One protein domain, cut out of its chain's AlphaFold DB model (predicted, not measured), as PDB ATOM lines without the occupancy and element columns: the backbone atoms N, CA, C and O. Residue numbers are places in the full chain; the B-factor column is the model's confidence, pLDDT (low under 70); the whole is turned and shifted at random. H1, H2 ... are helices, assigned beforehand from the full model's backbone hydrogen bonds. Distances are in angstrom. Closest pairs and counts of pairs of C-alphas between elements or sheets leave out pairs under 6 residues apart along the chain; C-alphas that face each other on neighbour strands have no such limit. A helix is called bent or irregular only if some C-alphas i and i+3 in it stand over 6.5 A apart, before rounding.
ATOM      1  N   LEU A 505     -40.558  41.392  -0.316       96.75
ATOM      2  CA  LEU A 505     -40.918  40.232   0.512       96.75
ATOM      3  C   LEU A 505     -42.040  39.402  -0.126       96.75
ATOM      4  O   LEU A 505     -41.922  38.176  -0.218       96.75
ATOM      5  N   ALA A 506     -43.078  40.056  -0.655       95.31
ATOM      6  CA  ALA A 506     -44.155  39.386  -1.381       95.31
ATOM      7  C   ALA A 506     -43.643  38.661  -2.642       95.31
ATOM      8  O   ALA A 506     -44.046  37.528  -2.933       95.31
ATOM      9  N   GLU A 507     -42.715  39.272  -3.386       94.75
ATOM     10  CA  GLU A 507     -42.105  38.637  -4.555       94.75
ATOM     11  C   GLU A 507     -41.235  37.430  -4.178       94.75
ATOM     12  O   GLU A 507     -41.347  36.377  -4.815       94.75
ATOM     13  N   LEU A 508     -40.403  37.557  -3.142       92.62
ATOM     14  CA  LEU A 508     -39.559  36.472  -2.639       92.62
ATOM     15  C   LEU A 508     -40.411  35.307  -2.126       92.62
ATOM     16  O   LEU A 508     -40.161  34.167  -2.510       92.62
ATOM     17  N   SER A 509     -41.485  35.574  -1.379       93.12
ATOM     18  CA  SER A 509     -42.465  34.557  -0.965       93.12
ATOM     19  C   SER A 509     -43.035  33.781  -2.162       93.12
ATOM     20  O   SER A 509     -43.114  32.546  -2.160       93.12
ATOM     21  N   ARG A 510     -43.364  34.483  -3.252       91.94
ATOM     22  CA  ARG A 510     -43.830  33.857  -4.499       91.94
ATOM     23  C   ARG A 510     -42.731  33.056  -5.211       91.94
ATOM     24  O   ARG A 510     -43.038  32.065  -5.870       91.94
ATOM     25  N   LYS A 511     -41.462  33.462  -5.124       88.00
ATOM     26  CA  LYS A 511     -40.328  32.715  -5.705       88.00
ATOM     27  C   LYS A 511     -40.024  31.447  -4.910       88.00
ATOM     28  O   LYS A 511     -39.893  30.385  -5.516       88.00
ATOM     29  N   ILE A 512     -40.007  31.539  -3.581       88.56
ATOM     30  CA  ILE A 512     -39.770  30.414  -2.664       88.56
ATOM     31  C   ILE A 512     -40.825  29.321  -2.858       88.56
ATOM     32  O   ILE A 512     -40.488  28.145  -2.899       88.56
ATOM     33  N   THR A 513     -42.093  29.693  -3.044       84.06
ATOM     34  CA  THR A 513     -43.180  28.723  -3.289       84.06
ATOM     35  C   THR A 513     -43.102  28.039  -4.657       84.06
ATOM     36  O   THR A 513     -43.646  26.951  -4.829       84.06
ATOM     37  N   ARG A 514     -42.421  28.645  -5.639       78.12
ATOM     38  CA  ARG A 514     -42.298  28.126  -7.014       78.12
ATOM     39  C   ARG A 514     -41.010  27.342  -7.273       78.12
ATOM     40  O   ARG A 514     -40.961  26.583  -8.238       78.12
ATOM     41  N   ARG A 515     -39.960  27.547  -6.475       71.19
ATOM     42  CA  ARG A 515     -38.632  26.952  -6.684       71.19
ATOM     43  C   ARG A 515     -38.319  25.904  -5.624       71.19
ATOM     44  O   ARG A 515     -38.633  26.074  -4.454       71.19
ATOM     45  N   SER A 516     -37.636  24.833  -6.032       64.50
ATOM     46  CA  SER A 516     -37.121  23.846  -5.081       64.50
ATOM     47  C   SER A 516     -36.038  24.479  -4.185       64.50
ATOM     48  O   SER A 516     -35.084  25.059  -4.729       64.50
ATOM     49  N   PRO A 517     -36.098  24.300  -2.848       63.88
ATOM     50  CA  PRO A 517     -35.063  24.745  -1.900       63.88
ATOM     51  C   PRO A 517     -33.676  24.124  -2.141       63.88
ATOM     52  O   PRO A 517     -32.695  24.481  -1.494       63.88
ATOM     53  N   THR A 518     -33.581  23.145  -3.042       69.81
ATOM     54  CA  THR A 518     -32.334  22.444  -3.366       69.81
ATOM     55  C   THR A 518     -31.432  23.217  -4.328       69.81
ATOM     56  O   THR A 518     -30.261  22.874  -4.453       69.81
ATOM     57  N   THR A 519     -31.944  24.257  -4.989       74.88
ATOM     58  CA  THR A 519     -31.155  25.106  -5.894       74.88
ATOM     59  C   THR A 519     -30.497  26.260  -5.137       74.88
ATOM     60  O   THR A 519     -31.070  26.779  -4.181       74.88
ATOM     61  N   TRP A 520     -29.316  26.701  -5.581       63.72
ATOM     62  CA  TRP A 520     -28.618  27.844  -4.973       63.72
ATOM     63  C   TRP A 520     -29.477  29.119  -5.000       63.72
ATOM     64  O   TRP A 520     -29.619  29.785  -3.981       63.72
ATOM     65  N   GLY A 521     -30.172  29.376  -6.117       71.25
ATOM     66  CA  GLY A 521     -31.136  30.474  -6.224       71.25
ATOM     67  C   GLY A 521     -32.316  30.349  -5.252       71.25
ATOM     68  O   GLY A 521     -32.686  31.333  -4.627       71.25
ATOM     69  N   GLY A 522     -32.865  29.144  -5.055       75.56
ATOM     70  CA  GLY A 522     -33.932  28.910  -4.076       75.56
ATOM     71  C   GLY A 522     -33.481  29.124  -2.626       75.56
ATOM     72  O   GLY A 522     -34.218  29.716  -1.840       75.56
ATOM     73  N   ARG A 523     -32.255  28.705  -2.278       76.62
ATOM     74  CA  ARG A 523     -31.654  28.989  -0.961       76.62
ATOM     75  C   ARG A 523     -31.408  30.482  -0.761       76.62
ATOM     76  O   ARG A 523     -31.684  30.996   0.318       76.62
ATOM     77  N   ASN A 524     -30.937  31.176  -1.797       84.19
ATOM     78  CA  ASN A 524     -30.722  32.618  -1.747       84.19
ATOM     79  C   ASN A 524     -32.043  33.379  -1.574       84.19
ATOM     80  O   ASN A 524     -32.134  34.252  -0.718       84.19
ATOM     81  N   ASP A 525     -33.094  32.992  -2.306       88.50
ATOM     82  CA  ASP A 525     -34.432  33.580  -2.171       88.50
ATOM     83  C   ASP A 525     -34.953  33.437  -0.719       88.50
ATOM     84  O   ASP A 525     -35.460  34.399  -0.141       88.50
ATOM     85  N   GLN A 526     -34.769  32.263  -0.092       89.75
ATOM     86  CA  GLN A 526     -35.127  32.022   1.316       89.75
ATOM     87  C   GLN A 526     -34.295  32.854   2.298       89.75
ATOM     88  O   GLN A 526     -34.846  33.431   3.239       89.75
ATOM     89  N   MET A 527     -32.979  32.929   2.085       92.38
ATOM     90  CA  MET A 527     -32.077  33.702   2.938       92.38
ATOM     91  C   MET A 527     -32.403  35.195   2.872       92.38
ATOM     92  O   MET A 527     -32.581  35.828   3.909       92.38
ATOM     93  N   MET A 528     -32.569  35.745   1.667       93.06
ATOM     94  CA  MET A 528     -32.928  37.151   1.470       93.06
ATOM     95  C   MET A 528     -34.291  37.479   2.073       93.06
ATOM     96  O   MET A 528     -34.437  38.522   2.705       93.06
ATOM     97  N   HIS A 529     -35.271  36.579   1.952       95.88
ATOM     98  CA  HIS A 529     -36.567  36.756   2.607       95.88
ATOM     99  C   HIS A 529     -36.428  36.807   4.135       95.88
ATOM    100  O   HIS A 529     -37.034  37.657   4.780       95.88
ATOM    101  N   SER A 530     -35.616  35.918   4.718       95.06
ATOM    102  CA  SER A 530     -35.344  35.878   6.163       95.06
ATOM    103  C   SER A 530     -34.611  37.125   6.667       95.06
ATOM    104  O   SER A 530     -34.946  37.663   7.722       95.06
ATOM    105  N   LEU A 531     -33.620  37.611   5.913       95.69
ATOM    106  CA  LEU A 531     -32.878  38.822   6.258       95.69
ATOM    107  C   LEU A 531     -33.776  40.057   6.178       95.69
ATOM    108  O   LEU A 531     -33.878  40.808   7.145       95.69
ATOM    109  N   LEU A 532     -34.475  40.242   5.055       95.19
ATOM    110  CA  LEU A 532     -35.324  41.413   4.849       95.19
ATOM    111  C   LEU A 532     -36.500  41.450   5.823       95.19
ATOM    112  O   LEU A 532     -36.831  42.530   6.302       95.19
ATOM    113  N   SER A 533     -37.100  40.311   6.186       95.00
ATOM    114  CA  SER A 533     -38.231  40.280   7.129       95.00
ATOM    115  C   SER A 533     -37.854  40.740   8.540       95.00
ATOM    116  O   SER A 533     -38.709  41.228   9.275       95.00
ATOM    117  N   ARG A 534     -36.568  40.652   8.896       95.81
ATOM    118  CA  ARG A 534     -36.017  41.093  10.185       95.81
ATOM    119  C   ARG A 534     -35.289  42.434  10.115       95.81
ATOM    120  O   ARG A 534     -34.970  42.997  11.158       95.81
ATOM    121  N   ALA A 535     -34.996  42.923   8.913       94.19
ATOM    122  CA  ALA A 535     -34.343  44.206   8.714       94.19
ATOM    123  C   ALA A 535     -35.240  45.353   9.196       94.19
ATOM    124  O   ALA A 535     -36.448  45.354   8.948       94.19
ATOM    125  N   SER A 536     -34.624  46.326   9.861       92.62
ATOM    126  CA  SER A 536     -35.247  47.587  10.266       92.62
ATOM    127  C   SER A 536     -34.630  48.738   9.477       92.62
ATOM    128  O   SER A 536     -33.548  48.596   8.910       92.62
ATOM    129  N   GLN A 537     -35.337  49.862   9.409       92.50
ATOM    130  CA  GLN A 537     -34.804  51.074   8.792       92.50
ATOM    131  C   GLN A 537     -33.673  51.679   9.629       92.50
ATOM    132  O   GLN A 537     -33.723  51.559  10.855       92.50
ATOM    133  N   PRO A 538     -32.696  52.352   8.992       93.25
ATOM    134  CA  PRO A 538     -31.551  52.900   9.698       93.25
ATOM    135  C   PRO A 538     -31.936  54.058  10.623       93.25
ATOM    136  O   PRO A 538     -32.818  54.877  10.313       93.25
ATOM    137  N   VAL A 539     -31.203  54.182  11.725       92.56
ATOM    138  CA  VAL A 539     -31.195  55.386  12.555       92.56
ATOM    139  C   VAL A 539     -30.519  56.512  11.771       92.56
ATOM    140  O   VAL A 539     -29.380  56.407  11.326       92.56
ATOM    141  N   THR A 540     -31.259  57.599  11.561       89.44
ATOM    142  CA  THR A 540     -30.871  58.725  10.684       89.44
ATOM    143  C   THR A 540     -30.752  60.054  11.432       89.44
ATOM    144  O   THR A 540     -30.473  61.085  10.826       89.44
ATOM    145  N   ALA A 541     -30.984  60.040  12.745       85.69
ATOM    146  CA  ALA A 541     -30.902  61.192  13.630       85.69
ATOM    147  C   ALA A 541     -30.433  60.724  15.012       85.69
ATOM    148  O   ALA A 541     -30.793  59.626  15.429       85.69
ATOM    149  N   GLY A 542     -29.662  61.555  15.710       87.00
ATOM    150  CA  GLY A 542     -29.050  61.218  16.995       87.00
ATOM    151  C   GLY A 542     -27.664  61.842  17.112       87.00
ATOM    152  O   GLY A 542     -27.303  62.704  16.308       87.00
ATOM    153  N   ALA A 543     -26.890  61.410  18.106       86.56
ATOM    154  CA  ALA A 543     -25.464  61.726  18.145       86.56
ATOM    155  C   ALA A 543     -24.729  61.041  16.972       86.56
ATOM    156  O   ALA A 543     -25.176  60.006  16.488       86.56
ATOM    157  N   ASP A 544     -23.578  61.565  16.536       79.50
ATOM    158  CA  ASP A 544     -22.832  61.025  15.378       79.50
ATOM    159  C   ASP A 544     -22.485  59.523  15.507       79.50
ATOM    160  O   ASP A 544     -22.384  58.821  14.504       79.50
ATOM    161  N   GLY A 545     -22.341  59.014  16.738       80.69
ATOM    162  CA  GLY A 545     -22.114  57.588  17.016       80.69
ATOM    163  C   GLY A 545     -23.370  56.706  16.988       80.69
ATOM    164  O   GLY A 545     -23.251  55.487  17.053       80.69
ATOM    165  N   GLU A 546     -24.559  57.305  16.909       87.69
ATOM    166  CA  GLU A 546     -25.863  56.626  16.857       87.69
ATOM    167  C   GLU A 546     -26.461  56.625  15.442       87.69
ATOM    168  O   GLU A 546     -27.359  55.836  15.151       87.69
ATOM    169  N   ILE A 547     -25.987  57.509  14.559       90.12
ATOM    170  CA  ILE A 547     -26.455  57.591  13.174       90.12
ATOM    171  C   ILE A 547     -25.845  56.440  12.367       90.12
ATOM    172  O   ILE A 547     -24.640  56.383  12.134       90.12
ATOM    173  N   GLU A 548     -26.704  55.544  11.889       89.38
ATOM    174  CA  GLU A 548     -26.323  54.388  11.073       89.38
ATOM    175  C   GLU A 548     -26.211  54.742   9.585       89.38
ATOM    176  O   GLU A 548     -25.428  54.134   8.856       89.38
ATOM    177  N   ALA A 549     -26.994  55.722   9.118       90.25
ATOM    178  CA  ALA A 549     -26.971  56.174   7.730       90.25
ATOM    179  C   ALA A 549     -27.127  57.696   7.629       90.25
ATOM    180  O   ALA A 549     -28.112  58.273   8.093       90.25
ATOM    181  N   TYR A 550     -26.174  58.341   6.955       86.94
ATOM    182  CA  TYR A 550     -26.226  59.770   6.669       86.94
ATOM    183  C   TYR A 550     -26.807  60.015   5.274       86.94
ATOM    184  O   TYR A 550     -26.321  59.481   4.281       86.94
ATOM    185  N   PHE A 551     -27.819  60.876   5.201       88.25
ATOM    186  CA  PHE A 551     -28.389  61.363   3.949       88.25
ATOM    187  C   PHE A 551     -27.857  62.779   3.703       88.25
ATOM    188  O   PHE A 551     -28.311  63.748   4.323       88.25
ATOM    189  N   LEU A 552     -26.811  62.856   2.882       85.94
ATOM    190  CA  LEU A 552     -25.965  64.034   2.691       85.94
ATOM    191  C   LEU A 552     -25.992  64.486   1.236       85.94
ATOM    192  O   LEU A 552     -26.111  63.664   0.328       85.94
ATOM    193  N   THR A 553     -25.842  65.787   1.029       84.56
ATOM    194  CA  THR A 553     -25.405  66.344  -0.259       84.56
ATOM    195  C   THR A 553     -23.988  65.868  -0.604       84.56
ATOM    196  O   THR A 553     -23.280  65.320   0.250       84.56
ATOM    197  N   GLY A 554     -23.562  66.065  -1.854       77.06
ATOM    198  CA  GLY A 554     -22.203  65.713  -2.274       77.06
ATOM    199  C   GLY A 554     -21.149  66.457  -1.452       77.06
ATOM    200  O   GLY A 554     -20.197  65.846  -0.975       77.06
TER     201      GLY A 554
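What this domain is: This is residues 505 to 554 of the 707 residues of an uncharacterized protein of Corynespora cassiicola Philippines (UniProt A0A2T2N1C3). A small helical hairpin, H1 folding back against the longer H2, sits at one end, and a long tail with no named element, residues 535 to 554, leads away from the end of H2, loops round at residues 540 to 547 and then runs off to one side. The tail makes much of the length. The printed part has 50 residues with two named helices, in the order H1, H2, and no named strand; its class is all helix. It is extended, with a radius of gyration of the C-alphas of 16.4 A, and its C-alphas span 46 by 23 by 18 A.

Where its parts are: The printed part begins with H1, residues 505 to 514, from C-alpha 505 at (-40.918, 40.232, 0.512) to C-alpha 514, 14.3 A away. A tight link of 5 residues leads to H2, residues 520 to 534, which is 21.4 A long and ends with C-alpha 534 at (-36.017, 41.093, 10.185). Residues 535 to 554 follow, and the last printed C-alpha, of Gly 554, is at (-22.203, 65.713, -2.274).

How they stand to each other: H1 and H2 form a helical hairpin. They touch, and their closest C-alphas, those of Leu 508 and Asp 525, are 5.9 A apart. Their lines stand at a shallow tilt of 31 degrees, and they run opposite ways. In H1 every O i to N i+4 pair is within hydrogen-bond range; in H2 10 of 11 are. Neither helix is bent.

The domain as a whole: The two C-alphas farthest apart, those of Ser 516 and Ala 543, are 45.9 A from each other. The printed part has no cut. The mean pLDDT of the printed part is 86.2, and the model's confidence is under 70 at residues 516 to 518 and at residue 520.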